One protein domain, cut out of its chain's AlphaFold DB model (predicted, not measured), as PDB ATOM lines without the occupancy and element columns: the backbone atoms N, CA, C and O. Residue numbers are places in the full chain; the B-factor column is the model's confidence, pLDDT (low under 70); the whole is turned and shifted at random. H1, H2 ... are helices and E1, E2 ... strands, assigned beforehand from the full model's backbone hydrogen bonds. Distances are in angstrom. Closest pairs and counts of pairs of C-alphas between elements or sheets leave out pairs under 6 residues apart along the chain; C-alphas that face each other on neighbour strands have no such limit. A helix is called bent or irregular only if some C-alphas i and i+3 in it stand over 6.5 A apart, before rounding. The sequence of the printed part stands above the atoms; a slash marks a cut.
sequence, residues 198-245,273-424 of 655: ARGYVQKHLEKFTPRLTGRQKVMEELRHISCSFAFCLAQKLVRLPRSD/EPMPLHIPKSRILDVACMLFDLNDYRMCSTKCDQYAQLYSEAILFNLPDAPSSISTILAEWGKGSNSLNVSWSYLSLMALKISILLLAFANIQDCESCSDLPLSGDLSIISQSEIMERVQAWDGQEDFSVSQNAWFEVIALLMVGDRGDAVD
ATOM      1  N   ALA A 198       9.970 -43.754 -18.205       97.50
ATOM      2  CA  ALA A 198      10.923 -44.302 -17.241       97.50
ATOM      3  C   ALA A 198      11.840 -43.212 -16.658       97.50
ATOM      4  O   ALA A 198      12.071 -43.170 -15.448       97.50
ATOM      5  N   ARG A 199      12.303 -42.264 -17.481       97.56
ATOM      6  CA  ARG A 199      13.071 -41.108 -17.011       97.56
ATOM      7  C   ARG A 199      12.240 -40.252 -16.052       97.56
ATOM      8  O   ARG A 199      11.150 -39.774 -16.379       97.56
ATOM      9  N   GLY A 200      12.761 -40.070 -14.840       96.62
ATOM     10  CA  GLY A 200      12.068 -39.354 -13.765       96.62
ATOM     11  C   GLY A 200      10.824 -40.062 -13.229       96.62
ATOM     12  O   GLY A 200      10.039 -39.452 -12.497       96.62
ATOM     13  N   TYR A 201      10.616 -41.332 -13.580       96.75
ATOM     14  CA  TYR A 201       9.479 -42.120 -13.123       96.75
ATOM     15  C   TYR A 201       9.396 -42.182 -11.596       96.75
ATOM     16  O   TYR A 201       8.350 -41.886 -11.004       96.75
ATOM     17  N   VAL A 202      10.520 -42.511 -10.953       96.94
ATOM     18  CA  VAL A 202      10.594 -42.648  -9.497       96.94
ATOM     19  C   VAL A 202      10.512 -41.282  -8.829       96.94
ATOM     20  O   VAL A 202       9.819 -41.137  -7.823       96.94
ATOM     21  N   GLN A 203      11.143 -40.262  -9.417       95.44
ATOM     22  CA  GLN A 203      11.032 -38.882  -8.945       95.44
ATOM     23  C   GLN A 203       9.563 -38.457  -8.844       95.44
ATOM     24  O   GLN A 203       9.110 -38.070  -7.769       95.44
ATOM     25  N   LYS A 204       8.786 -38.624  -9.921       92.50
ATOM     26  CA  LYS A 204       7.352 -38.288  -9.955       92.50
ATOM     27  C   LYS A 204       6.531 -39.080  -8.933       92.50
ATOM     28  O   LYS A 204       5.592 -38.537  -8.351       92.50
ATOM     29  N   HIS A 205       6.882 -40.343  -8.687       91.19
ATOM     30  CA  HIS A 205       6.214 -41.161  -7.673       91.19
ATOM     31  C   HIS A 205       6.508 -40.668  -6.259       91.19
ATOM     32  O   HIS A 205       5.579 -40.385  -5.507       91.19
ATOM     33  N   LEU A 206       7.780 -40.478  -5.903       92.19
ATOM     34  CA  LEU A 206       8.151 -39.906  -4.610       92.19
ATOM     35  C   LEU A 206       7.512 -38.530  -4.408       92.19
ATOM     36  O   LEU A 206       7.050 -38.216  -3.313       92.19
ATOM     37  N   GLU A 207       7.408 -37.725  -5.463       90.31
ATOM     38  CA  GLU A 207       6.734 -36.434  -5.408       90.31
ATOM     39  C   GLU A 207       5.237 -36.515  -5.087       90.31
ATOM     40  O   GLU A 207       4.707 -35.592  -4.466       90.31
ATOM     41  N   LYS A 208       4.565 -37.586  -5.509       84.94
ATOM     42  CA  LYS A 208       3.152 -37.840  -5.214       84.94
ATOM     43  C   LYS A 208       2.938 -38.284  -3.764       84.94
ATOM     44  O   LYS A 208       1.911 -37.951  -3.181       84.94
ATOM     45  N   PHE A 209       3.890 -39.022  -3.193       80.19
ATOM     46  CA  PHE A 209       3.759 -39.609  -1.853       80.19
ATOM     47  C   PHE A 209       4.365 -38.765  -0.733       80.19
ATOM     48  O   PHE A 209       3.973 -38.905   0.423       80.19
ATOM     49  N   THR A 210       5.301 -37.876  -1.056       79.94
ATOM     50  CA  THR A 210       5.858 -36.921  -0.096       79.94
ATOM     51  C   THR A 210       5.012 -35.640  -0.065       79.94
ATOM     52  O   THR A 210       4.910 -34.947  -1.083       79.94
ATOM     53  N   PRO A 211       4.403 -35.287   1.083       76.19
ATOM     54  CA  PRO A 211       3.661 -34.040   1.226       76.19
ATOM     55  C   PRO A 211       4.520 -32.828   0.837       76.19
ATOM     56  O   PRO A 211       5.740 -32.845   1.009       76.19
ATOM     57  N   ARG A 212       3.895 -31.744   0.358       78.62
ATOM     58  CA  ARG A 212       4.559 -30.457   0.052       78.62
ATOM     59  C   ARG A 212       4.976 -29.706   1.330       78.62
ATOM     60  O   ARG A 212       4.594 -28.561   1.535       78.62
ATOM     61  N   LEU A 213       5.734 -30.372   2.194       81.81
ATOM     62  CA  LEU A 213       6.182 -29.882   3.491       81.81
ATOM     63  C   LEU A 213       7.680 -29.562   3.473       81.81
ATOM     64  O   LEU A 213       8.442 -30.036   2.621       81.81
ATOM     65  N   THR A 214       8.107 -28.759   4.446       87.75
ATOM     66  CA  THR A 214       9.523 -28.491   4.715       87.75
ATOM     67  C   THR A 214      10.276 -29.811   4.901       87.75
ATOM     68  O   THR A 214       9.764 -30.756   5.498       87.75
ATOM     69  N   GLY A 215      11.477 -29.909   4.328       90.88
ATOM     70  CA  GLY A 215      12.295 -31.125   4.390       90.88
ATOM     71  C   GLY A 215      11.990 -32.181   3.319       90.88
ATOM     72  O   GLY A 215      12.766 -33.123   3.181       90.88
ATOM     73  N   ARG A 216      10.948 -32.009   2.490       92.62
ATOM     74  CA  ARG A 216      10.595 -32.948   1.404       92.62
ATOM     75  C   ARG A 216      11.777 -33.339   0.516       92.62
ATOM     76  O   ARG A 216      12.012 -34.524   0.313       92.62
ATOM     77  N   GLN A 217      12.521 -32.361  -0.003       94.12
ATOM     78  CA  GLN A 217      13.649 -32.631  -0.906       94.12
ATOM     79  C   GLN A 217      14.738 -33.466  -0.230       94.12
ATOM     80  O   GLN A 217      15.274 -34.380  -0.844       94.12
ATOM     81  N   LYS A 218      14.995 -33.216   1.059       94.94
ATOM     82  CA  LYS A 218      15.952 -33.993   1.847       94.94
ATOM     83  C   LYS A 218      15.476 -35.433   2.041       94.94
ATOM     84  O   LYS A 218      16.257 -36.347   1.829       94.94
ATOM     85  N   VAL A 219      14.196 -35.655   2.358       94.62
ATOM     86  CA  VAL A 219      13.628 -37.019   2.437       94.62
ATOM     87  C   VAL A 219      13.756 -37.741   1.097       94.62
ATOM     88  O   VAL A 219      14.191 -38.886   1.059       94.62
ATOM     89  N   MET A 220      13.425 -37.072  -0.007       95.31
ATOM     90  CA  MET A 220      13.552 -37.656  -1.343       95.31
ATOM     91  C   MET A 220      15.005 -37.984  -1.697       95.31
ATOM     92  O   MET A 220      15.269 -39.046  -2.253       95.31
ATOM     93  N   GLU A 221      15.947 -37.106  -1.356       95.50
ATOM     94  CA  GLU A 221      17.374 -37.351  -1.534       95.50
ATOM     95  C   GLU A 221      17.840 -38.566  -0.725       95.50
ATOM     96  O   GLU A 221      18.530 -39.426  -1.267       95.50
ATOM     97  N   GLU A 222      17.452 -38.683   0.545       96.19
ATOM     98  CA  GLU A 222      17.799 -39.853   1.358       96.19
ATOM     99  C   GLU A 222      17.191 -41.139   0.784       96.19
ATOM    100  O   GLU A 222      17.902 -42.130   0.631       96.19
ATOM    101  N   LEU A 223      15.920 -41.116   0.367       96.50
ATOM    102  CA  LEU A 223      15.262 -42.285  -0.228       96.50
ATOM    103  C   LEU A 223      15.943 -42.758  -1.513       96.50
ATOM    104  O   LEU A 223      16.041 -43.963  -1.720       96.50
ATOM    105  N   ARG A 224      16.481 -41.851  -2.339       96.88
ATOM    106  CA  ARG A 224      17.298 -42.227  -3.509       96.88
ATOM    107  C   ARG A 224      18.496 -43.081  -3.110       96.88
ATOM    108  O   ARG A 224      18.721 -44.140  -3.695       96.88
ATOM    109  N   HIS A 225      19.248 -42.624  -2.107       97.38
ATOM    110  CA  HIS A 225      20.435 -43.332  -1.632       97.38
ATOM    111  C   HIS A 225      20.050 -44.681  -1.023       97.38
ATOM    112  O   HIS A 225      20.641 -45.688  -1.397       97.38
ATOM    113  N   ILE A 226      19.022 -44.708  -0.170       96.88
ATOM    114  CA  ILE A 226      18.535 -45.915   0.511       96.88
ATOM    115  C   ILE A 226      18.029 -46.959  -0.495       96.88
ATOM    116  O   ILE A 226      18.388 -48.127  -0.387       96.88
ATOM    117  N   SER A 227      17.275 -46.557  -1.524       97.75
ATOM    118  CA  SER A 227      16.839 -47.464  -2.594       97.75
ATOM    119  C   SER A 227      18.006 -48.084  -3.362       97.75
ATOM    120  O   SER A 227      17.993 -49.286  -3.627       97.75
ATOM    121  N   CYS A 228      19.032 -47.295  -3.698       98.00
ATOM    122  CA  CYS A 228      20.239 -47.824  -4.340       98.00
ATOM    123  C   CYS A 228      20.986 -48.789  -3.413       98.00
ATOM    124  O   CYS A 228      21.463 -49.826  -3.860       98.00
ATOM    125  N   SER A 229      21.048 -48.486  -2.117       97.12
ATOM    126  CA  SER A 229      21.664 -49.355  -1.116       97.12
ATOM    127  C   SER A 229      20.933 -50.680  -0.955       97.12
ATOM    128  O   SER A 229      21.583 -51.717  -0.940       97.12
ATOM    129  N   PHE A 230      19.597 -50.681  -0.920       96.94
ATOM    130  CA  PHE A 230      18.821 -51.925  -0.940       96.94
ATOM    131  C   PHE A 230      19.082 -52.724  -2.213       96.94
ATOM    132  O   PHE A 230      19.235 -53.940  -2.142       96.94
ATOM    133  N   ALA A 231      19.189 -52.056  -3.365       97.69
ATOM    134  CA  ALA A 231      19.548 -52.723  -4.611       97.69
ATOM    135  C   ALA A 231      20.963 -53.324  -4.534       97.69
ATOM    136  O   ALA A 231      21.160 -54.442  -4.992       97.69
ATOM    137  N   PHE A 232      21.932 -52.643  -3.910       97.12
ATOM    138  CA  PHE A 232      23.278 -53.185  -3.691       97.12
ATOM    139  C   PHE A 232      23.271 -54.414  -2.780       97.12
ATOM    140  O   PHE A 232      23.922 -55.400  -3.115       97.12
ATOM    141  N   CYS A 233      22.548 -54.363  -1.657       96.06
ATOM    142  CA  CYS A 233      22.443 -55.490  -0.729       96.06
ATOM    143  C   CYS A 233      21.800 -56.703  -1.406       96.06
ATOM    144  O   CYS A 233      22.356 -57.797  -1.355       96.06
ATOM    145  N   LEU A 234      20.681 -56.494  -2.110       96.31
ATOM    146  CA  LEU A 234      20.021 -57.551  -2.873       96.31
ATOM    147  C   LEU A 234      20.959 -58.111  -3.946       96.31
ATOM    148  O   LEU A 234      21.181 -59.315  -3.959       96.31
ATOM    149  N   ALA A 235      21.578 -57.256  -4.772       97.00
ATOM    150  CA  ALA A 235      22.498 -57.647  -5.848       97.00
ATOM    151  C   ALA A 235      23.669 -58.530  -5.381       97.00
ATOM    152  O   ALA A 235      24.133 -59.373  -6.142       97.00
ATOM    153  N   GLN A 236      24.152 -58.348  -4.148       95.94
ATOM    154  CA  GLN A 236      25.226 -59.169  -3.573       95.94
ATOM    155  C   GLN A 236      24.773 -60.577  -3.183       95.94
ATOM    156  O   GLN A 236      25.605 -61.476  -3.110       95.94
ATOM    157  N   LYS A 237      23.477 -60.752  -2.921       96.25
ATOM    158  CA  LYS A 237      22.868 -62.006  -2.474       96.25
ATOM    159  C   LYS A 237      22.132 -62.736  -3.592       96.25
ATOM    160  O   LYS A 237      21.648 -63.836  -3.363       96.25
ATOM    161  N   LEU A 238      22.017 -62.150  -4.787       96.50
ATOM    162  CA  LEU A 238      21.262 -62.770  -5.873       96.50
ATOM    163  C   LEU A 238      21.932 -64.055  -6.344       96.50
ATOM    164  O   LEU A 238      23.094 -64.060  -6.758       96.50
ATOM    165  N   VAL A 239      21.141 -65.115  -6.402       95.69
ATOM    166  CA  VAL A 239      21.516 -66.370  -7.043       95.69
ATOM    167  C   VAL A 239      20.432 -66.800  -8.016       95.69
ATOM    168  O   VAL A 239      19.261 -66.435  -7.895       95.69
ATOM    169  N   ARG A 240      20.809 -67.560  -9.036       93.31
ATOM    170  CA  ARG A 240      19.854 -68.079 -10.012       93.31
ATOM    171  C   ARG A 240      19.064 -69.224  -9.393       93.31
ATOM    172  O   ARG A 240      19.653 -70.224  -8.988       93.31
ATOM    173  N   LEU A 241      17.737 -69.099  -9.354       88.69
ATOM    174  CA  LEU A 241      16.880 -70.204  -8.937       88.69
ATOM    175  C   LEU A 241      16.958 -71.315 -10.006       88.69
ATOM    176  O   LEU A 241      16.722 -71.019 -11.187       88.69
ATOM    177  N   PRO A 242      17.260 -72.573  -9.630       81.88
ATOM    178  CA  PRO A 242      17.102 -73.715 -10.520       81.88
ATOM    179  C   PRO A 242      15.663 -73.782 -11.024       81.88
ATOM    180  O   PRO A 242      14.734 -73.415 -10.313       81.88
ATOM    181  N   ARG A 243      15.455 -74.255 -12.251       71.69
ATOM    182  CA  ARG A 243      14.113 -74.405 -12.819       71.69
ATOM    183  C   ARG A 243      13.280 -75.302 -11.888       71.69
ATOM    184  O   ARG A 243      13.508 -76.508 -11.871       71.69
ATOM    185  N   SER A 244      12.352 -74.734 -11.107       62.25
ATOM    186  CA  SER A 244      11.349 -75.549 -10.420       62.25
ATOM    187  C   SER A 244      10.462 -76.133 -11.513       62.25
ATOM    188  O   SER A 244      10.062 -75.439 -12.452       62.25
ATOM    189  N   ASP A 245      10.189 -77.430 -11.453       53.81
ATOM    190  CA  ASP A 245       9.353 -78.115 -12.441       53.81
ATOM    191  C   ASP A 245       7.854 -77.759 -12.280       53.81
ATOM    192  O   ASP A 245       6.983 -78.570 -12.592       53.81
ATOM    193  N   GLU A 273      26.495 -75.614  -5.490       81.81
ATOM    194  CA  GLU A 273      26.593 -74.228  -5.038       81.81
ATOM    195  C   GLU A 273      25.711 -73.327  -5.917       81.81
ATOM    196  O   GLU A 273      25.774 -73.423  -7.153       81.81
ATOM    197  N   PRO A 274      24.876 -72.475  -5.303       87.12
ATOM    198  CA  PRO A 274      23.972 -71.611  -6.039       87.12
ATOM    199  C   PRO A 274      24.771 -70.691  -6.969       87.12
ATOM    200  O   PRO A 274      25.805 -70.136  -6.598       87.12
ATOM    201  N   MET A 275      24.312 -70.546  -8.215       90.75
ATOM    202  CA  MET A 275      25.035 -69.757  -9.212       90.75
ATOM    203  C   MET A 275      24.795 -68.262  -8.955       90.75
ATOM    204  O   MET A 275      23.656 -67.811  -9.119       90.75
ATOM    205  N   PRO A 276      25.828 -67.475  -8.599       93.81
ATOM    206  CA  PRO A 276      25.651 -66.063  -8.291       93.81
ATOM    207  C   PRO A 276      25.214 -65.285  -9.534       93.81
ATOM    208  O   PRO A 276      25.743 -65.469 -10.635       93.81
ATOM    209  N   LEU A 277      24.253 -64.384  -9.349       95.00
ATOM    210  CA  LEU A 277      23.766 -63.474 -10.375       95.00
ATOM    211  C   LEU A 277      24.396 -62.093 -10.163       95.00
ATOM    212  O   LEU A 277      23.989 -61.327  -9.296       95.00
ATOM    213  N   HIS A 278      25.404 -61.764 -10.971       95.06
ATOM    214  CA  HIS A 278      26.132 -60.506 -10.822       95.06
ATOM    215  C   HIS A 278      25.448 -59.340 -11.550       95.06
ATOM    216  O   HIS A 278      25.388 -59.323 -12.778       95.06
ATOM    217  N   ILE A 279      25.018 -58.322 -10.797       96.75
ATOM    218  CA  ILE A 279      24.567 -57.028 -11.331       96.75
ATOM    219  C   ILE A 279      25.565 -55.944 -10.887       96.75
ATOM    220  O   ILE A 279      25.679 -55.678  -9.686       96.75
ATOM    221  N   PRO A 280      26.303 -55.297 -11.811       97.38
ATOM    222  CA  PRO A 280      27.297 -54.292 -11.443       97.38
ATOM    223  C   PRO A 280      26.684 -53.085 -10.717       97.38
ATOM    224  O   PRO A 280      25.699 -52.509 -11.182       97.38
ATOM    225  N   LYS A 281      27.324 -52.620  -9.632       97.38
ATOM    226  CA  LYS A 281      26.902 -51.404  -8.904       97.38
ATOM    227  C   LYS A 281      26.801 -50.178  -9.816       97.38
ATOM    228  O   LYS A 281      25.879 -49.384  -9.664       97.38
ATOM    229  N   SER A 282      27.721 -50.037 -10.775       96.81
ATOM    230  CA  SER A 282      27.700 -48.943 -11.753       96.81
ATOM    231  C   SER A 282      26.401 -48.921 -12.557       96.81
ATOM    232  O   SER A 282      25.784 -47.871 -12.667       96.81
ATOM    233  N   ARG A 283      25.920 -50.085 -13.012       97.25
ATOM    234  CA  ARG A 283      24.662 -50.203 -13.764       97.25
ATOM    235  C   ARG A 283      23.455 -49.791 -12.926       97.25
ATOM    236  O   ARG A 283      22.584 -49.093 -13.429       97.25
ATOM    237  N   ILE A 284      23.427 -50.168 -11.647       98.06
ATOM    238  CA  ILE A 284      22.375 -49.741 -10.707       98.06
ATOM    239  C   ILE A 284      22.389 -48.210 -10.540       98.06
ATOM    240  O   ILE A 284      21.331 -47.584 -10.550       98.06
ATOM    241  N   LEU A 285      23.572 -47.599 -10.417       97.00
ATOM    242  CA  LEU A 285      23.718 -46.145 -10.287       97.00
ATOM    243  C   LEU A 285      23.334 -45.389 -11.568       97.00
ATOM    244  O   LEU A 285      22.678 -44.351 -11.474       97.00
ATOM    245  N   ASP A 286      23.694 -45.904 -12.745       95.94
ATOM    246  CA  ASP A 286      23.320 -45.322 -14.042       95.94
ATOM    247  C   ASP A 286      21.791 -45.312 -14.206       95.94
ATOM    248  O   ASP A 286      21.184 -44.276 -14.492       95.94
ATOM    249  N   VAL A 287      21.146 -46.448 -13.914       97.50
ATOM    250  CA  VAL A 287      19.682 -46.579 -13.911       97.50
ATOM    251  C   VAL A 287      19.041 -45.644 -12.890       97.50
ATOM    252  O   VAL A 287      18.022 -45.021 -13.189       97.50
ATOM    253  N   ALA A 288      19.620 -45.515 -11.694       97.50
ATOM    254  CA  ALA A 288      19.119 -44.588 -10.688       97.50
ATOM    255  C   ALA A 288      19.137 -43.148 -11.216       97.50
ATOM    256  O   ALA A 288      18.134 -42.444 -11.104       97.50
ATOM    257  N   CYS A 289      20.228 -42.719 -11.857       96.31
ATOM    258  CA  CYS A 289      20.307 -41.381 -12.441       96.31
ATOM    259  C   CYS A 289      19.196 -41.148 -13.477       96.31
ATOM    260  O   CYS A 289      18.558 -40.095 -13.453       96.31
ATOM    261  N   MET A 290      18.888 -42.144 -14.312       97.06
ATOM    262  CA  MET A 290      17.774 -42.072 -15.261       97.06
ATOM    263  C   MET A 290      16.402 -42.028 -14.559       97.06
ATOM    264  O   MET A 290      15.607 -41.116 -14.801       97.06
ATOM    265  N   LEU A 291      16.094 -42.986 -13.680       97.56
ATOM    266  CA  LEU A 291      14.771 -43.116 -13.050       97.56
ATOM    267  C   LEU A 291      14.435 -41.959 -12.091       97.56
ATOM    268  O   LEU A 291      13.257 -41.643 -11.891       97.56
ATOM    269  N   PHE A 292      15.451 -41.314 -11.514       97.06
ATOM    270  CA  PHE A 292      15.307 -40.121 -10.674       97.06
ATOM    271  C   PHE A 292      15.486 -38.792 -11.432       97.06
ATOM    272  O   PHE A 292      15.312 -37.744 -10.816       97.06
ATOM    273  N   ASP A 293      15.779 -38.830 -12.740       95.94
ATOM    274  CA  ASP A 293      16.021 -37.660 -13.607       95.94
ATOM    275  C   ASP A 293      17.131 -36.727 -13.091       95.94
ATOM    276  O   ASP A 293      16.981 -35.510 -12.974       95.94
ATOM    277  N   LEU A 294      18.270 -37.317 -12.732       91.19
ATOM    278  CA  LEU A 294      19.423 -36.604 -12.191       91.19
ATOM    279  C   LEU A 294      20.360 -36.147 -13.319       91.19
ATOM    280  O   LEU A 294      21.465 -36.662 -13.462       91.19
ATOM    281  N   ASN A 295      19.919 -35.182 -14.129       82.31
ATOM    282  CA  ASN A 295      20.686 -34.731 -15.302       82.31
ATOM    283  C   ASN A 295      22.053 -34.107 -14.938       82.31
ATOM    284  O   ASN A 295      23.022 -34.322 -15.659       82.31
ATOM    285  N   ASP A 296      22.156 -33.425 -13.790       75.12
ATOM    286  CA  ASP A 296      23.390 -32.740 -13.352       75.12
ATOM    287  C   ASP A 296      24.008 -33.321 -12.068       75.12
ATOM    288  O   ASP A 296      25.105 -32.932 -11.661       75.12
ATOM    289  N   TYR A 297      23.316 -34.248 -11.398       79.19
ATOM    290  CA  TYR A 297      23.713 -34.738 -10.080       79.19
ATOM    291  C   TYR A 297      24.085 -36.216 -10.127       79.19
ATOM    292  O   TYR A 297      23.230 -37.087 -10.261       79.19
ATOM    293  N   ARG A 298      25.370 -36.527  -9.954       85.50
ATOM    294  CA  ARG A 298      25.785 -37.923  -9.790       85.50
ATOM    295  C   ARG A 298      25.391 -38.423  -8.407       85.50
ATOM    296  O   ARG A 298      25.681 -37.783  -7.398       85.50
ATOM    297  N   MET A 299      24.773 -39.600  -8.365       92.19
ATOM    298  CA  MET A 299      24.529 -40.330  -7.123       92.19
ATOM    299  C   MET A 299      25.838 -40.515  -6.341       92.19
ATOM    300  O   MET A 299      26.844 -40.975  -6.886       92.19
ATOM    301  N   CYS A 300      25.839 -40.158  -5.054       95.25
ATOM    302  CA  CYS A 300      27.015 -40.299  -4.200       95.25
ATOM    303  C   CYS A 300      27.207 -41.773  -3.812       95.25
ATOM    304  O   CYS A 300      26.592 -42.248  -2.855       95.25
ATOM    305  N   SER A 301      28.079 -42.490  -4.536       95.88
ATOM    306  CA  SER A 301      28.352 -43.916  -4.281       95.88
ATOM    307  C   SER A 301      28.738 -44.177  -2.826       95.88
ATOM    308  O   SER A 301      28.217 -45.104  -2.223       95.88
ATOM    309  N   THR A 302      29.570 -43.319  -2.223       97.00
ATOM    310  CA  THR A 302      30.008 -43.476  -0.827       97.00
ATOM    311  C   THR A 302      28.839 -43.466   0.156       97.00
ATOM    312  O   THR A 302      28.822 -44.258   1.092       97.00
ATOM    313  N   LYS A 303      27.835 -42.608  -0.061       96.69
ATOM    314  CA  LYS A 303      26.639 -42.558   0.790       96.69
ATOM    315  C   LYS A 303      25.751 -43.790   0.577       96.69
ATOM    316  O   LYS A 303      25.212 -44.324   1.543       96.69
ATOM    317  N   CYS A 304      25.644 -44.284  -0.658       97.25
ATOM    318  CA  CYS A 304      24.978 -45.561  -0.933       97.25
ATOM    319  C   CYS A 304      25.703 -46.742  -0.269       97.25
ATOM    320  O   CYS A 304      25.047 -47.620   0.282       97.25
ATOM    321  N   ASP A 305      27.035 -46.765  -0.266       96.88
ATOM    322  CA  ASP A 305      27.813 -47.818   0.391       96.88
ATOM    323  C   ASP A 305      27.659 -47.773   1.921       96.88
ATOM    324  O   ASP A 305      27.502 -48.818   2.543       96.88
ATOM    325  N   GLN A 306      27.605 -46.579   2.523       95.94
ATOM    326  CA  GLN A 306      27.325 -46.410   3.958       95.94
ATOM    327  C   GLN A 306      25.959 -46.983   4.349       95.94
ATOM    328  O   GLN A 306      25.856 -47.737   5.315       95.94
ATOM    329  N   TYR A 307      24.909 -46.664   3.589       96.00
ATOM    330  CA  TYR A 307      23.587 -47.246   3.822       96.00
ATOM    331  C   TYR A 307      23.552 -48.746   3.510       96.00
ATOM    332  O   TYR A 307      22.886 -49.491   4.219       96.00
ATOM    333  N   ALA A 308      24.277 -49.220   2.494       95.19
ATOM    334  CA  ALA A 308      24.341 -50.649   2.192       95.19
ATOM    335  C   ALA A 308      24.989 -51.421   3.348       95.19
ATOM    336  O   ALA A 308      24.466 -52.447   3.754       95.19
ATOM    337  N   GLN A 309      26.060 -50.885   3.939       94.19
ATOM    338  CA  GLN A 309      26.673 -51.443   5.145       94.19
ATOM    339  C   GLN A 309      25.726 -51.394   6.353       94.19
ATOM    340  O   GLN A 309      25.688 -52.332   7.139       94.19
ATOM    341  N   LEU A 310      24.944 -50.321   6.505       92.12
ATOM    342  CA  LEU A 310      23.954 -50.216   7.582       92.12
ATOM    343  C   LEU A 310      22.847 -51.277   7.460       92.12
ATOM    344  O   LEU A 310      22.331 -51.746   8.471       92.12
ATOM    345  N   TYR A 311      22.469 -51.634   6.233       89.94
ATOM    346  CA  TYR A 311      21.340 -52.521   5.955       89.94
ATOM    347  C   TYR A 311      21.740 -53.938   5.532       89.94
ATOM    348  O   TYR A 311      20.855 -54.756   5.315       89.94
ATOM    349  N   SER A 312      23.032 -54.261   5.422       88.00
ATOM    350  CA  SER A 312      23.495 -55.581   4.968       88.00
ATOM    351  C   SER A 312      23.157 -56.714   5.935       88.00
ATOM    352  O   SER A 312      23.088 -57.862   5.517       88.00
ATOM    353  N   GLU A 313      22.962 -56.395   7.215       80.25
ATOM    354  CA  GLU A 313      22.627 -57.364   8.268       80.25
ATOM    355  C   GLU A 313      21.143 -57.316   8.667       80.25
ATOM    356  O   GLU A 313      20.685 -58.138   9.459       80.25
ATOM    357  N   ALA A 314      20.380 -56.354   8.139       78.56
ATOM    358  CA  ALA A 314      18.987 -56.145   8.509       78.56
ATOM    359  C   ALA A 314      18.040 -56.895   7.565       78.56
ATOM    360  O   ALA A 314      18.194 -56.858   6.344       78.56
ATOM    361  N   ILE A 315      16.981 -57.483   8.127       78.50
ATOM    362  CA  ILE A 315      15.822 -57.918   7.340       78.50
ATOM    363  C   ILE A 315      15.231 -56.660   6.695       78.50
ATOM    364  O   ILE A 315      14.750 -55.775   7.402       78.50
ATOM    365  N   LEU A 316      15.241 -56.569   5.362       76.31
ATOM    366  CA  LEU A 316      14.793 -55.371   4.631       76.31
ATOM    367  C   LEU A 316      13.334 -54.978   4.928       76.31
ATOM    368  O   LEU A 316      12.947 -53.832   4.713       76.31
ATOM    369  N   PHE A 317      12.521 -55.906   5.435       67.00
ATOM    370  CA  PHE A 317      11.152 -55.630   5.867       67.00
ATOM    371  C   PHE A 317      11.052 -55.136   7.323       67.00
ATOM    372  O   PHE A 317      10.152 -54.368   7.653       67.00
ATOM    373  N   ASN A 318      12.015 -55.506   8.173       74.88
ATOM    374  CA  ASN A 318      12.124 -55.076   9.570       74.88
ATOM    375  C   ASN A 318      13.319 -54.140   9.732       74.88
ATOM    376  O   ASN A 318      14.196 -54.353  10.571       74.88
ATOM    377  N   LEU A 319      13.371 -53.117   8.880       76.75
ATOM    378  CA  LEU A 319      14.439 -52.134   8.945       76.75
ATOM    379  C   LEU A 319      14.454 -51.459  10.319       76.75
ATOM    380  O   LEU A 319      13.386 -51.221  10.896       76.75
ATOM    381  N   PRO A 320      15.651 -51.111  10.817       76.25
ATOM    382  CA  PRO A 320      15.789 -50.330  12.035       76.25
ATOM    383  C   PRO A 320      15.109 -48.961  11.891       76.25
ATOM    384  O   PRO A 320      14.583 -48.598  10.830       76.25
ATOM    385  N   ASP A 321      15.145 -48.186  12.974       88.12
ATOM    386  CA  ASP A 321      14.640 -46.817  13.014       88.12
ATOM    387  C   ASP A 321      15.079 -45.991  11.796       88.12
ATOM    388  O   ASP A 321      16.169 -46.168  11.238       88.12
ATOM    389  N   ALA A 322      14.216 -45.058  11.384       92.00
ATOM    390  CA  ALA A 322      14.519 -44.152  10.285       92.00
ATOM    391  C   ALA A 322      15.869 -43.452  10.520       92.00
ATOM    392  O   ALA A 322      16.133 -43.022  11.650       92.00
ATOM    393  N   PRO A 323      16.687 -43.249   9.467       94.00
ATOM    394  CA  PRO A 323      17.891 -42.434   9.566       94.00
ATOM    395  C   PRO A 323      17.585 -41.115  10.276       94.00
ATOM    396  O   PRO A 323      16.538 -40.513  10.031       94.00
ATOM    397  N   SER A 324      18.494 -40.644  11.131       93.50
ATOM    398  CA  SER A 324      18.280 -39.437  11.952       93.50
ATOM    399  C   SER A 324      17.871 -38.206  11.127       93.50
ATOM    400  O   SER A 324      17.096 -37.356  11.575       93.50
ATOM    401  N   SER A 325      18.351 -38.143   9.882       93.56
ATOM    402  CA  SER A 325      18.000 -37.141   8.879       93.56
ATOM    403  C   SER A 325      16.530 -37.184   8.447       93.56
ATOM    404  O   SER A 325      15.965 -36.122   8.191       93.56
ATOM    405  N   ILE A 326      15.917 -38.370   8.377       94.44
ATOM    406  CA  ILE A 326      14.508 -38.597   8.030       94.44
ATOM    407  C   ILE A 326      13.628 -38.531   9.282       94.44
ATOM    408  O   ILE A 326      12.586 -37.881   9.245       94.44
ATOM    409  N   SER A 327      14.031 -39.155  10.394       94.31
ATOM    410  CA  SER A 327      13.211 -39.240  11.613       94.31
ATOM    411  C   SER A 327      12.835 -37.865  12.166       94.31
ATOM    412  O   SER A 327      11.683 -37.642  12.534       94.31
ATOM    413  N   THR A 328      13.773 -36.912  12.132       94.25
ATOM    414  CA  THR A 328      13.531 -35.518  12.535       94.25
ATOM    415  C   THR A 328      12.441 -34.869  11.675       94.25
ATOM    416  O   THR A 328      11.535 -34.228  12.201       94.25
ATOM    417  N   ILE A 329      12.481 -35.090  10.357       93.00
ATOM    418  CA  ILE A 329      11.512 -34.526   9.405       93.00
ATOM    419  C   ILE A 329      10.141 -35.190   9.579       93.00
ATOM    420  O   ILE A 329       9.123 -34.505   9.598       93.00
ATOM    421  N   LEU A 330      10.101 -36.512   9.765       91.12
ATOM    422  CA  LEU A 330       8.852 -37.233  10.026       91.12
ATOM    423  C   LEU A 330       8.199 -36.786  11.342       91.12
ATOM    424  O   LEU A 330       6.982 -36.624  11.394       91.12
ATOM    425  N   ALA A 331       8.993 -36.526  12.385       91.62
ATOM    426  CA  ALA A 331       8.494 -35.988  13.649       91.62
ATOM    427  C   ALA A 331       7.922 -34.568  13.498       91.62
ATOM    428  O   ALA A 331       6.960 -34.216  14.178       91.62
ATOM    429  N   GLU A 332       8.489 -33.744  12.612       89.94
ATOM    430  CA  GLU A 332       7.925 -32.435  12.262       89.94
ATOM    431  C   GLU A 332       6.624 -32.566  11.471       89.94
ATOM    432  O   GLU A 332       5.662 -31.858  11.766       89.94
ATOM    433  N   TRP A 333       6.564 -33.492  10.509       88.06
ATOM    434  CA  TRP A 333       5.355 -33.744   9.726       88.06
ATOM    435  C   TRP A 333       4.208 -34.210  10.628       88.06
ATOM    436  O   TRP A 333       3.122 -33.640  10.561       88.06
ATOM    437  N   GLY A 334       4.471 -35.131  11.560       86.25
ATOM    438  CA  GLY A 334       3.470 -35.651  12.498       86.25
ATOM    439  C   GLY A 334       2.864 -34.618  13.459       86.25
ATOM    440  O   GLY A 334       1.804 -34.870  14.025       86.25
ATOM    441  N   LYS A 335       3.479 -33.439  13.638       87.25
ATOM    442  CA  LYS A 335       2.912 -32.353  14.464       87.25
ATOM    443  C   LYS A 335       1.763 -31.607  13.771       87.25
ATOM    444  O   LYS A 335       1.025 -30.886  14.440       87.25
ATOM    445  N   GLY A 336       1.604 -31.743  12.451       79.38
ATOM    446  CA  GLY A 336       0.518 -31.112  11.700       79.38
ATOM    447  C   GLY A 336      -0.780 -31.917  11.798       79.38
ATOM    448  O   GLY A 336      -0.847 -33.021  11.263       79.38
ATOM    449  N   SER A 337      -1.825 -31.342  12.410       53.94
ATOM    450  CA  SER A 337      -3.093 -32.011  12.770       53.94
ATOM    451  C   SER A 337      -3.918 -32.598  11.612       53.94
ATOM    452  O   SER A 337      -4.895 -33.285  11.876       53.94
ATOM    453  N   ASN A 338      -3.530 -32.363  10.354       61.12
ATOM    454  CA  ASN A 338      -4.200 -32.869   9.146       61.12
ATOM    455  C   ASN A 338      -3.226 -33.531   8.146       61.12
ATOM    456  O   ASN A 338      -3.562 -33.693   6.974       61.12
ATOM    457  N   SER A 339      -1.990 -33.846   8.544       56.94
ATOM    458  CA  SER A 339      -1.006 -34.404   7.609       56.94
ATOM    459  C   SER A 339      -1.163 -35.921   7.452       56.94
ATOM    460  O   SER A 339      -1.457 -36.635   8.407       56.94
ATOM    461  N   LEU A 340      -0.993 -36.418   6.222       62.38
ATOM    462  CA  LEU A 340      -0.904 -37.849   5.920       62.38
ATOM    463  C   LEU A 340       0.086 -38.514   6.889       62.38
ATOM    464  O   LEU A 340       1.225 -38.058   6.989       62.38
ATOM    465  N   ASN A 341      -0.333 -39.599   7.551       67.75
ATOM    466  CA  ASN A 341       0.523 -40.437   8.397       67.75
ATOM    467  C   ASN A 341       1.567 -41.172   7.538       67.75
ATOM    468  O   ASN A 341       1.493 -42.383   7.327       67.75
ATOM    469  N   VAL A 342       2.534 -40.432   6.999       81.62
ATOM    470  CA  VAL A 342       3.694 -40.991   6.312       81.62
ATOM    471  C   VAL A 342       4.622 -41.541   7.384       81.62
ATOM    472  O   VAL A 342       5.324 -40.795   8.062       81.62
ATOM    473  N   SER A 343       4.594 -42.857   7.565       88.38
ATOM    474  CA  SER A 343       5.488 -43.553   8.482       88.38
ATOM    475  C   SER A 343       6.790 -43.951   7.789       88.38
ATOM    476  O   SER A 343       6.862 -44.080   6.563       88.38
ATOM    477  N   TRP A 344       7.825 -44.202   8.589       91.62
ATOM    478  CA  TRP A 344       9.066 -44.785   8.088       91.62
ATOM    479  C   TRP A 344       8.827 -46.122   7.383       91.62
ATOM    480  O   TRP A 344       9.331 -46.313   6.285       91.62
ATOM    481  N   SER A 345       7.985 -46.993   7.951       87.69
ATOM    482  CA  SER A 345       7.631 -48.293   7.366       87.69
ATOM    483  C   SER A 345       7.042 -48.170   5.958       87.69
ATOM    484  O   SER A 345       7.286 -49.005   5.091       87.69
ATOM    485  N   TYR A 346       6.271 -47.111   5.705       88.25
ATOM    486  CA  TYR A 346       5.742 -46.844   4.374       88.25
ATOM    487  C   TYR A 346       6.844 -46.401   3.401       88.25
ATOM    488  O   TYR A 346       6.931 -46.904   2.278       88.25
ATOM    489  N   LEU A 347       7.706 -45.474   3.830       92.19
ATOM    490  CA  LEU A 347       8.815 -44.977   3.014       92.19
ATOM    491  C   LEU A 347       9.855 -46.063   2.718       92.19
ATOM    492  O   LEU A 347      10.388 -46.106   1.611       92.19
ATOM    493  N   SER A 348      10.120 -46.952   3.670       92.06
ATOM    494  CA  SER A 348      11.047 -48.062   3.489       92.06
ATOM    495  C   SER A 348      10.506 -49.111   2.518       92.06
ATOM    496  O   SER A 348      11.229 -49.535   1.618       92.06
ATOM    497  N   LEU A 349       9.214 -49.450   2.604       89.69
ATOM    498  CA  LEU A 349       8.556 -50.318   1.625       89.69
ATOM    499  C   LEU A 349       8.586 -49.704   0.218       89.69
ATOM    500  O   LEU A 349       8.795 -50.407  -0.768       89.69
ATOM    501  N   MET A 350       8.402 -48.385   0.112       93.62
ATOM    502  CA  MET A 350       8.554 -47.668  -1.155       93.62
ATOM    503  C   MET A 350       9.993 -47.768  -1.673       93.62
ATOM    504  O   MET A 350      10.203 -48.089  -2.842       93.62
ATOM    505  N   ALA A 351      10.983 -47.548  -0.804       95.94
ATOM    506  CA  ALA A 351      12.389 -47.648  -1.166       95.94
ATOM    507  C   ALA A 351      12.770 -49.055  -1.653       95.94
ATOM    508  O   ALA A 351      13.565 -49.167  -2.586       95.94
ATOM    509  N   LEU A 352      12.157 -50.097  -1.081       94.75
ATOM    510  CA  LEU A 352      12.292 -51.493  -1.500       94.75
ATOM    511  C   LEU A 352      11.653 -51.766  -2.870       94.75
ATOM    512  O   LEU A 352      12.259 -52.399  -3.725       94.75
ATOM    513  N   LYS A 353      10.455 -51.237  -3.148       96.12
ATOM    514  CA  LYS A 353       9.859 -51.341  -4.500       96.12
ATOM    515  C   LYS A 353      10.739 -50.672  -5.552       96.12
ATOM    516  O   LYS A 353      10.923 -51.201  -6.646       96.12
ATOM    517  N   ILE A 354      11.304 -49.516  -5.208       98.06
ATOM    518  CA  ILE A 354      12.239 -48.800  -6.076       98.06
ATOM    519  C   ILE A 354      13.520 -49.615  -6.272       98.06
ATOM    520  O   ILE A 354      14.027 -49.643  -7.386       98.06
ATOM    521  N   SER A 355      14.044 -50.306  -5.254       98.06
ATOM    522  CA  SER A 355      15.251 -51.123  -5.426       98.06
ATOM    523  C   SER A 355      15.033 -52.299  -6.379       98.06
ATOM    524  O   SER A 355      15.874 -52.534  -7.242       98.06
ATOM    525  N   ILE A 356      13.877 -52.968  -6.316       98.12
ATOM    526  CA  ILE A 356      13.485 -53.990  -7.301       98.12
ATOM    527  C   ILE A 356      13.387 -53.396  -8.705       98.12
ATOM    528  O   ILE A 356      13.889 -53.985  -9.661       98.12
ATOM    529  N   LEU A 357      12.808 -52.199  -8.830       98.25
ATOM    530  CA  LEU A 357      12.749 -51.493 -10.105       98.25
ATOM    531  C   LEU A 357      14.150 -51.165 -10.652       98.25
ATOM    532  O   LEU A 357      14.403 -51.371 -11.837       98.25
ATOM    533  N   LEU A 358      15.066 -50.695  -9.795       98.50
ATOM    534  CA  LEU A 358      16.461 -50.423 -10.157       98.50
ATOM    535  C   LEU A 358      17.153 -51.690 -10.672       98.50
ATOM    536  O   LEU A 358      17.830 -51.638 -11.696       98.50
ATOM    537  N   LEU A 359      16.959 -52.829  -9.999       98.38
ATOM    538  CA  LEU A 359      17.529 -54.111 -10.418       98.38
ATOM    539  C   LEU A 359      16.934 -54.592 -11.744       98.38
ATOM    540  O   LEU A 359      17.685 -55.009 -12.624       98.38
ATOM    541  N   ALA A 360      15.619 -54.477 -11.939       98.12
ATOM    542  CA  ALA A 360      14.976 -54.853 -13.195       98.12
ATOM    543  C   ALA A 360      15.516 -54.027 -14.378       98.12
ATOM    544  O   ALA A 360      15.910 -54.587 -15.401       98.12
ATOM    545  N   PHE A 361      15.629 -52.705 -14.219       98.38
ATOM    546  CA  PHE A 361      16.172 -51.826 -15.260       98.38
ATOM    547  C   PHE A 361      17.690 -51.976 -15.454       98.38
ATOM    548  O   PHE A 361      18.172 -51.808 -16.571       98.38
ATOM    549  N   ALA A 362      18.456 -52.360 -14.425       98.06
ATOM    550  CA  ALA A 362      19.890 -52.651 -14.566       98.06
ATOM    551  C   ALA A 362      20.171 -53.855 -15.482       98.06
ATOM    552  O   ALA A 362      21.249 -53.940 -16.084       98.06
ATOM    553  N   ASN A 363      19.179 -54.737 -15.629       97.62
ATOM    554  CA  ASN A 363      19.193 -55.865 -16.554       97.62
ATOM    555  C   ASN A 363      18.722 -55.496 -17.976       97.62
ATOM    556  O   ASN A 363      18.794 -56.333 -18.870       97.62
ATOM    557  N   ILE A 364      18.302 -54.256 -18.251       97.75
ATOM    558  CA  ILE A 364      18.029 -53.818 -19.629       97.75
ATOM    559  C   ILE A 364      19.352 -53.568 -20.353       97.75
ATOM    560  O   ILE A 364      20.179 -52.791 -19.882       97.75
ATOM    561  N   GLN A 365      19.559 -54.190 -21.517       96.25
ATOM    562  CA  GLN A 365      20.811 -54.116 -22.279       96.25
ATOM    563  C   GLN A 365      21.262 -52.660 -22.508       96.25
ATOM    564  O   GLN A 365      22.373 -52.289 -22.119       96.25
ATOM    565  N   ASP A 366      20.372 -51.825 -23.042       95.69
ATOM    566  CA  ASP A 366      20.591 -50.395 -23.262       95.69
ATOM    567  C   ASP A 366      19.599 -49.564 -22.435       95.69
ATOM    568  O   ASP A 366      18.447 -49.363 -22.826       95.69
ATOM    569  N   CYS A 367      20.059 -49.085 -21.278       93.38
ATOM    570  CA  CYS A 367      19.243 -48.300 -20.356       93.38
ATOM    571  C   CYS A 367      18.807 -46.954 -20.958       93.38
ATOM    572  O   CYS A 367      17.704 -46.497 -20.677       93.38
ATOM    573  N   GLU A 368      19.613 -46.318 -21.809       92.88
ATOM    574  CA  GLU A 368      19.216 -45.038 -22.414       92.88
ATOM    575  C   GLU A 368      18.084 -45.238 -23.425       92.88
ATOM    576  O   GLU A 368      17.148 -44.439 -23.476       92.88
ATOM    577  N   SER A 369      18.085 -46.360 -24.156       92.88
ATOM    578  CA  SER A 369      17.004 -46.677 -25.102       92.88
ATOM    579  C   SER A 369      15.618 -46.768 -24.454       92.88
ATOM    580  O   SER A 369      14.613 -46.576 -25.141       92.88
ATOM    581  N   CYS A 370      15.548 -47.033 -23.144       95.94
ATOM    582  CA  CYS A 370      14.299 -47.199 -22.406       95.94
ATOM    583  C   CYS A 370      13.844 -45.938 -21.654       95.94
ATOM    584  O   CYS A 370      12.818 -45.988 -20.979       95.94
ATOM    585  N   SER A 371      14.536 -44.797 -21.782       96.94
ATOM    586  CA  SER A 371      14.214 -43.572 -21.029       96.94
ATOM    587  C   SER A 371      12.769 -43.098 -21.222       96.94
ATOM    588  O   SER A 371      12.145 -42.580 -20.296       96.94
ATOM    589  N   ASP A 372      12.227 -43.311 -22.419       96.69
ATOM    590  CA  ASP A 372      10.879 -42.905 -22.820       96.69
ATOM    591  C   ASP A 372       9.848 -44.040 -22.706       96.69
ATOM    592  O   ASP A 372       8.701 -43.873 -23.127       96.69
ATOM    593  N   LEU A 373      10.238 -45.196 -22.155       96.62
ATOM    594  CA  LEU A 373       9.355 -46.345 -21.975       96.62
ATOM    595  C   LEU A 373       8.178 -45.951 -21.057       96.62
ATOM    596  O   LEU A 373       8.413 -45.530 -19.922       96.62
ATOM    597  N   PRO A 374       6.916 -46.056 -21.513       94.88
ATOM    598  CA  PRO A 374       5.748 -45.684 -20.727       94.88
ATOM    599  C   PRO A 374       5.449 -46.731 -19.647       94.88
ATOM    600  O   PRO A 374       5.014 -47.842 -19.937       94.88
ATOM    601  N   LEU A 375       5.611 -46.351 -18.381       95.25
ATOM    602  CA  LEU A 375       5.342 -47.193 -17.213       95.25
ATOM    603  C   LEU A 375       4.061 -46.759 -16.500       95.25
ATOM    604  O   LEU A 375       3.712 -45.580 -16.496       95.25
ATOM    605  N   SER A 376       3.354 -47.702 -15.878       92.19
ATOM    606  CA  SER A 376       2.154 -47.441 -15.077       92.19
ATOM    607  C   SER A 376       2.419 -46.378 -14.014       92.19
ATOM    608  O   SER A 376       3.399 -46.472 -13.289       92.19
ATOM    609  N   GLY A 377       1.529 -45.401 -13.854       87.50
ATOM    610  CA  GLY A 377       1.592 -44.388 -12.792       87.50
ATOM    611  C   GLY A 377       1.349 -44.921 -11.372       87.50
ATOM    612  O   GLY A 377       1.149 -44.120 -10.455       87.50
ATOM    613  N   ASP A 378       1.305 -46.243 -11.212       86.88
ATOM    614  CA  ASP A 378       1.163 -46.942  -9.946       86.88
ATOM    615  C   ASP A 378       2.310 -47.943  -9.729       86.88
ATOM    616  O   ASP A 378       2.289 -49.069 -10.225       86.88
ATOM    617  N   LEU A 379       3.306 -47.533  -8.939       90.56
ATOM    618  CA  LEU A 379       4.406 -48.399  -8.499       90.56
ATOM    619  C   LEU A 379       3.930 -49.556  -7.602       90.56
ATOM    620  O   LEU A 379       4.668 -50.518  -7.390       90.56
ATOM    621  N   SER A 380       2.719 -49.490  -7.035       88.38
ATOM    622  CA  SER A 380       2.223 -50.547  -6.156       88.38
ATOM    623  C   SER A 380       2.057 -51.885  -6.874       88.38
ATOM    624  O   SER A 380       2.192 -52.915  -6.221       88.38
ATOM    625  N   ILE A 381       1.912 -51.861  -8.201       90.38
ATOM    626  CA  ILE A 381       1.816 -53.030  -9.082       90.38
ATOM    627  C   ILE A 381       3.032 -53.959  -8.960       90.38
ATOM    628  O   ILE A 381       2.890 -55.169  -9.088       90.38
ATOM    629  N   ILE A 382       4.216 -53.443  -8.601       93.69
ATOM    630  CA  ILE A 382       5.396 -54.288  -8.332       93.69
ATOM    631  C   ILE A 382       5.119 -55.300  -7.206       93.69
ATOM    632  O   ILE A 382       5.700 -56.382  -7.191       93.69
ATOM    633  N   SER A 383       4.194 -55.003  -6.287       90.31
ATOM    634  CA  SER A 383       3.771 -55.941  -5.240       90.31
ATOM    635  C   SER A 383       3.080 -57.204  -5.749       90.31
ATOM    636  O   SER A 383       2.904 -58.111  -4.949       90.31
ATOM    637  N   GLN A 384       2.707 -57.266  -7.028       89.88
ATOM    638  CA  GLN A 384       2.152 -58.464  -7.665       89.88
ATOM    639  C   GLN A 384       3.238 -59.393  -8.233       89.88
ATOM    640  O   GLN A 384       2.928 -60.516  -8.602       89.88
ATOM    641  N   SER A 385       4.493 -58.936  -8.326       93.38
ATOM    642  CA  SER A 385       5.585 -59.746  -8.884       93.38
ATOM    643  C   SER A 385       6.048 -60.845  -7.927       93.38
ATOM    644  O   SER A 385       6.132 -60.617  -6.714       93.38
ATOM    645  N   GLU A 386       6.455 -61.993  -8.483       92.94
ATOM    646  CA  GLU A 386       7.011 -63.126  -7.724       92.94
ATOM    647  C   GLU A 386       8.201 -62.670  -6.867       92.94
ATOM    648  O   GLU A 386       8.353 -63.042  -5.702       92.94
ATOM    649  N   ILE A 387       9.050 -61.804  -7.427       94.75
ATOM    650  CA  ILE A 387      10.237 -61.327  -6.724       94.75
ATOM    651  C   ILE A 387       9.891 -60.499  -5.487       94.75
ATOM    652  O   ILE A 387      10.578 -60.611  -4.473       94.75
ATOM    653  N   MET A 388       8.829 -59.690  -5.529       93.88
ATOM    654  CA  MET A 388       8.441 -58.880  -4.378       93.88
ATOM    655  C   MET A 388       7.861 -59.744  -3.257       93.88
ATOM    656  O   MET A 388       8.178 -59.505  -2.094       93.88
ATOM    657  N   GLU A 389       7.065 -60.762  -3.594       91.00
ATOM    658  CA  GLU A 389       6.583 -61.759  -2.630       91.00
ATOM    659  C   GLU A 389       7.762 -62.457  -1.936       91.00
ATOM    660  O   GLU A 389       7.827 -62.532  -0.708       91.00
ATOM    661  N   ARG A 390       8.762 -62.879  -2.714       92.56
ATOM    662  CA  ARG A 390       9.952 -63.551  -2.186       92.56
ATOM    663  C   ARG A 390      10.816 -62.639  -1.329       92.56
ATOM    664  O   ARG A 390      11.283 -63.073  -0.283       92.56
ATOM    665  N   VAL A 391      11.017 -61.383  -1.729       92.50
ATOM    666  CA  VAL A 391      11.766 -60.411  -0.916       92.50
ATOM    667  C   VAL A 391      11.058 -60.133   0.409       92.50
ATOM    668  O   VAL A 391      11.728 -59.948   1.420       92.50
ATOM    669  N   GLN A 392       9.723 -60.128   0.441       87.12
ATOM    670  CA  GLN A 392       8.972 -59.970   1.693       87.12
ATOM    671  C   GLN A 392       9.143 -61.160   2.642       87.12
ATOM    672  O   GLN A 392       9.113 -60.972   3.855       87.12
ATOM    673  N   ALA A 393       9.332 -62.362   2.097       88.56
ATOM    674  CA  ALA A 393       9.588 -63.576   2.867       88.56
ATOM    675  C   ALA A 393      11.077 -63.798   3.203       88.56
ATOM    676  O   ALA A 393      11.398 -64.722   3.946       88.56
ATOM    677  N   TRP A 394      11.984 -62.988   2.650       90.50
ATOM    678  CA  TRP A 394      13.426 -63.179   2.788       90.50
ATOM    679  C   TRP A 394      13.949 -62.699   4.146       90.50
ATOM    680  O   TRP A 394      13.613 -61.613   4.620       90.50
ATOM    681  N   ASP A 395      14.822 -63.501   4.754       87.50
ATOM    682  CA  ASP A 395      15.402 -63.256   6.078       87.50
ATOM    683  C   ASP A 395      16.631 -62.327   6.065       87.50
ATOM    684  O   ASP A 395      17.167 -61.977   7.116       87.50
ATOM    685  N   GLY A 396      17.090 -61.915   4.880       87.69
ATOM    686  CA  GLY A 396      18.266 -61.062   4.708       87.69
ATOM    687  C   GLY A 396      19.615 -61.780   4.841       87.69
ATOM    688  O   GLY A 396      20.644 -61.189   4.516       87.69
ATOM    689  N   GLN A 397      19.638 -63.032   5.305       88.06
ATOM    690  CA  GLN A 397      20.868 -63.764   5.615       88.06
ATOM    691  C   GLN A 397      21.251 -64.716   4.486       88.06
ATOM    692  O   GLN A 397      22.408 -64.710   4.040       88.06
ATOM    693  N   GLU A 398      20.283 -65.488   3.999       91.69
ATOM    694  CA  GLU A 398      20.494 -66.489   2.956       91.69
ATOM    695  C   GLU A 398      20.639 -65.866   1.562       91.69
ATOM    696  O   GLU A 398      20.300 -64.702   1.325       91.69
ATOM    697  N   ASP A 399      21.144 -66.659   0.619       94.00
ATOM    698  CA  ASP A 399      21.176 -66.275  -0.786       94.00
ATOM    699  C   ASP A 399      19.750 -66.085  -1.325       94.00
ATOM    700  O   ASP A 399      18.854 -66.914  -1.148       94.00
ATOM    701  N   PHE A 400      19.534 -64.979  -2.030       94.31
ATOM    702  CA  PHE A 400      18.246 -64.623  -2.597       94.31
ATOM    703  C   PHE A 400      18.106 -65.201  -4.004       94.31
ATOM    704  O   PHE A 400      18.609 -64.663  -4.993       94.31
ATOM    705  N   SER A 401      17.408 -66.328  -4.101       93.56
ATOM    706  CA  SER A 401      17.160 -66.987  -5.380       93.56
ATOM    707  C   SER A 401      16.165 -66.204  -6.249       93.56
ATOM    708  O   SER A 401      15.108 -65.797  -5.777       93.56
ATOM    709  N   VAL A 402      16.469 -66.046  -7.539       94.44
ATOM    710  CA  VAL A 402      15.639 -65.313  -8.511       94.44
ATOM    711  C   VAL A 402      15.255 -66.215  -9.677       94.44
ATOM    712  O   VAL A 402      16.109 -66.910 -10.233       94.44
ATOM    713  N   SER A 403      13.971 -66.221 -10.048       93.06
ATOM    714  CA  SER A 403      13.500 -66.927 -11.240       93.06
ATOM    715  C   SER A 403      13.984 -66.217 -12.505       93.06
ATOM    716  O   SER A 403      14.173 -65.003 -12.523       93.06
ATOM    717  N   GLN A 404      14.168 -66.969 -13.589       92.50
ATOM    718  CA  GLN A 404      14.611 -66.418 -14.874       92.50
ATOM    719  C   GLN A 404      13.775 -65.196 -15.310       92.50
ATOM    720  O   GLN A 404      14.330 -64.206 -15.779       92.50
ATOM    721  N   ASN A 405      12.458 -65.206 -15.062       93.94
ATOM    722  CA  ASN A 405      11.517 -64.169 -15.506       93.94
ATOM    723  C   ASN A 405      11.423 -62.936 -14.628       93.94
ATOM    724  O   ASN A 405      10.790 -61.976 -15.059       93.94
ATOM    725  N   ALA A 406      11.994 -62.944 -13.427       95.25
ATOM    726  CA  ALA A 406      11.678 -61.944 -12.412       95.25
ATOM    727  C   ALA A 406      11.816 -60.498 -12.922       95.25
ATOM    728  O   ALA A 406      10.937 -59.663 -12.720       95.25
ATOM    729  N   TRP A 407      12.895 -60.202 -13.651       96.88
ATOM    730  CA  TRP A 407      13.138 -58.858 -14.183       96.88
ATOM    731  C   TRP A 407      12.205 -58.500 -15.341       96.88
ATOM    732  O   TRP A 407      11.753 -57.358 -15.438       96.88
ATOM    733  N   PHE A 408      11.895 -59.478 -16.197       96.75
ATOM    734  CA  PHE A 408      10.974 -59.300 -17.316       96.75
ATOM    735  C   PHE A 408       9.564 -59.037 -16.794       96.75
ATOM    736  O   PHE A 408       8.926 -58.083 -17.228       96.75
ATOM    737  N   GLU A 409       9.127 -59.817 -15.806       96.06
ATOM    738  CA  GLU A 409       7.838 -59.685 -15.134       96.06
ATOM    739  C   GLU A 409       7.662 -58.297 -14.506       96.06
ATOM    740  O   GLU A 409       6.656 -57.645 -14.765       96.06
ATOM    741  N   VAL A 410       8.642 -57.792 -13.747       97.25
ATOM    742  CA  VAL A 410       8.545 -56.460 -13.116       97.25
ATOM    743  C   VAL A 410       8.322 -55.355 -14.154       97.25
ATOM    744  O   VAL A 410       7.442 -54.507 -13.983       97.25
ATOM    745  N   ILE A 411       9.091 -55.357 -15.250       97.62
ATOM    746  CA  ILE A 411       8.943 -54.356 -16.318       97.62
ATOM    747  C   ILE A 411       7.604 -54.546 -17.038       97.62
ATOM    748  O   ILE A 411       6.889 -53.576 -17.289       97.62
ATOM    749  N   ALA A 412       7.240 -55.793 -17.329       95.88
ATOM    750  CA  ALA A 412       6.008 -56.156 -18.007       95.88
ATOM    751  C   ALA A 412       4.754 -55.736 -17.225       95.88
ATOM    752  O   ALA A 412       3.837 -55.152 -17.804       95.88
ATOM    753  N   LEU A 413       4.733 -55.954 -15.909       94.62
ATOM    754  CA  LEU A 413       3.660 -55.519 -15.018       94.62
ATOM    755  C   LEU A 413       3.511 -53.992 -15.026       94.62
ATOM    756  O   LEU A 413       2.401 -53.473 -15.123       94.62
ATOM    757  N   LEU A 414       4.614 -53.240 -15.014       95.19
ATOM    758  CA  LEU A 414       4.555 -51.779 -15.126       95.19
ATOM    759  C   LEU A 414       4.095 -51.317 -16.514       95.19
ATOM    760  O   LEU A 414       3.342 -50.342 -16.628       95.19
ATOM    761  N   MET A 415       4.499 -52.009 -17.576       93.94
ATOM    762  CA  MET A 415       4.015 -51.725 -18.925       93.94
ATOM    763  C   MET A 415       2.526 -52.006 -19.058       93.94
ATOM    764  O   MET A 415       1.811 -51.180 -19.595       93.94
ATOM    765  N   VAL A 416       2.004 -53.100 -18.522       90.06
ATOM    766  CA  VAL A 416       0.594 -53.472 -18.715       90.06
ATOM    767  C   VAL A 416      -0.325 -52.800 -17.687       90.06
ATOM    768  O   VAL A 416      -1.475 -52.468 -17.985       90.06
ATOM    769  N   GLY A 417       0.200 -52.487 -16.503       87.81
ATOM    770  CA  GLY A 417      -0.569 -51.974 -15.380       87.81
ATOM    771  C   GLY A 417      -1.447 -53.066 -14.760       87.81
ATOM    772  O   GLY A 417      -1.071 -54.231 -14.721       87.81
ATOM    773  N   ASP A 418      -2.653 -52.700 -14.334       74.81
ATOM    774  CA  ASP A 418      -3.568 -53.596 -13.607       74.81
ATOM    775  C   ASP A 418      -4.108 -54.790 -14.413       74.81
ATOM    776  O   ASP A 418      -4.827 -55.617 -13.869       74.81
ATOM    777  N   ARG A 419      -3.764 -54.915 -15.701       72.81
ATOM    778  CA  ARG A 419      -4.084 -56.124 -16.484       72.81
ATOM    779  C   ARG A 419      -3.031 -57.230 -16.318       72.81
ATOM    780  O   ARG A 419      -3.071 -58.204 -17.067       72.81
ATOM    781  N   GLY A 420      -2.080 -57.058 -15.396       64.12
ATOM    782  CA  GLY A 420      -0.980 -57.988 -15.141       64.12
ATOM    783  C   GLY A 420      -1.446 -59.419 -14.876       64.12
ATOM    784  O   GLY A 420      -0.925 -60.342 -15.496       64.12
ATOM    785  N   ASP A 421      -2.503 -59.588 -14.079       68.94
ATOM    786  CA  ASP A 421      -3.031 -60.901 -13.674       68.94
ATOM    787  C   ASP A 421      -3.514 -61.769 -14.855       68.94
ATOM    788  O   ASP A 421      -3.588 -62.992 -14.753       68.94
ATOM    789  N   ALA A 422      -3.821 -61.158 -16.005       71.00
ATOM    790  CA  ALA A 422      -4.266 -61.861 -17.209       71.00
ATOM    791  C   ALA A 422      -3.112 -62.282 -18.144       71.00
ATOM    792  O   ALA A 422      -3.350 -62.890 -19.198       71.00
ATOM    793  N   VAL A 423      -1.864 -61.923 -17.826       82.19
ATOM    794  CA  VAL A 423      -0.713 -62.156 -18.702       82.19
ATOM    795  C   VAL A 423       0.131 -63.313 -18.182       82.19
ATOM    796  O   VAL A 423       0.868 -63.177 -17.213       82.19
ATOM    797  N   ASP A 424       0.087 -64.445 -18.888       87.81
ATOM    798  CA  ASP A 424       1.026 -65.543 -18.646       87.81
ATOM    799  C   ASP A 424       2.445 -65.154 -19.094       87.81
ATOM    800  O   ASP A 424       2.788 -65.191 -20.279       87.81
TER     801      ASP A 424
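What this domain is: This is residues 198 to 245 and 273 to 424 of the 655 residues of an uncharacterized protein of Amniculicola lignicola CBS 123094 (UniProt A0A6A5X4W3). Two long helices, H2 and H6, cross as an X in the middle, and shorter helices pack round them: H3, H4 and H5 on H2, with H3 also on H6, and H7 and H9 on H6. A tiny two-stranded sheet, E1 beside E3, sits at the last residues of H2, and H5 packs on H2 towards its other end. The printed part has 200 residues, with nine named helices and three named strands in the order H1 H2 E1 H3 H4 H5 H6 E2 H7 H8 E3 H9; the sheet's order is E1, E3, parallel, and the class is mostly helix. The whole is compact, with a radius of gyration of the C-alphas of 16.6 A, and spans 54 by 35 by 33 A, only just elongated.

Where its parts are: The sheet is made of E1, residues 238 to 240, and E3, residues 400 to 402. Before E1 runs the longest helix, H2, residues 216 to 237, 31.8 A from C-alpha 216 at (10.595, -32.948, 1.404) to C-alpha 237 at (22.868, -62.006, -2.474). H6, residues 344 to 362, is 26.3 A long. H1 holds residues 201 to 209, with C-alpha 201 at (9.479, -42.120, -13.123). H3 is residues 281 to 291, 15.3 A, H4 residues 301 to 311, 15.1 A, and H5 residues 324 to 333, 14.3 A. E2 is residues 374 to 376, H7 residues 379 to 384 and H8 residues 386 to 393. H9, residues 406 to 422, spans 16.7 A and ends with C-alpha 422 at (-4.266, -61.861, -17.209); it is irregular, with C-alphas 415 and 418 9.4 A apart and a kink of 121 degrees near residue 416.

How they stand to each other: E1 and E3 are parallel at 45 degrees, with N 239 and O 400 2.9 A apart and N 402 and O 239 2.8 A apart, both within hydrogen-bond range. The closest C-alphas of H8 and E3, those of Ile 387 and Val 402, are 6.9 A apart. H2 and H6 are both hubs, touching four helices each. They touch each other at a steep tilt of 57 degrees, closest at the C-alphas of Ala 231 and Ser 355, 4.7 A apart. H4 touches residues 225 to 233 of H2 at a steep tilt of 69.6 degrees, only just short of about perpendicular, with C-alphas 229 and 308 closest at 4.4 A. H5 touches H2 with C-alphas 219 and 326 closest, 5.9 A apart. H3 touches H2, closest at C-alphas 232 and 281, 6.6 A, and touches H6, closest at C-alphas 283 and 362, 5.4 A. H9 touches H6 with C-alphas 360 and 407 closest, 4.5 A apart, and touches H7 with C-alphas 382 and 410 closest, 6.1 A apart. H7 touches H6 at residue 353 of H6 alone, 6.6 A from C-alpha 382. H1 and H3 only just touch, and only at their ends, with 3 pairs of C-alphas within 8 A, the closest being 201 and 291, 5.4 A apart. H4 and H9 are apart. E2 pairs with no named strand; its closest C-alpha to H9 is that of Ser 376, 5.0 A from that of Leu 414. Every O i to N i+4 pair is within hydrogen-bond range in H1, H3, H4, H6 and H8; the others have 17 of 18 in H2, 5 of 6 in H5, 8 of 13 in H9 and 0 of 2 in H7, where 3 of 3 O i to N i+3 pairs are within range.

The domain as a whole: The two C-alphas farthest apart, those of Glu 273 and Ser 337, are 54.6 A apart. Residues 246 to 272 are cut out, and C-alphas 245 and 273 are 19.2 A apart across the cut. The links H4 to H5 and H6 to E2 are long. The mean pLDDT of the printed part is 90.4; residues 244 to 245, 317, 337 to 341 and 420 to 421 are under 70.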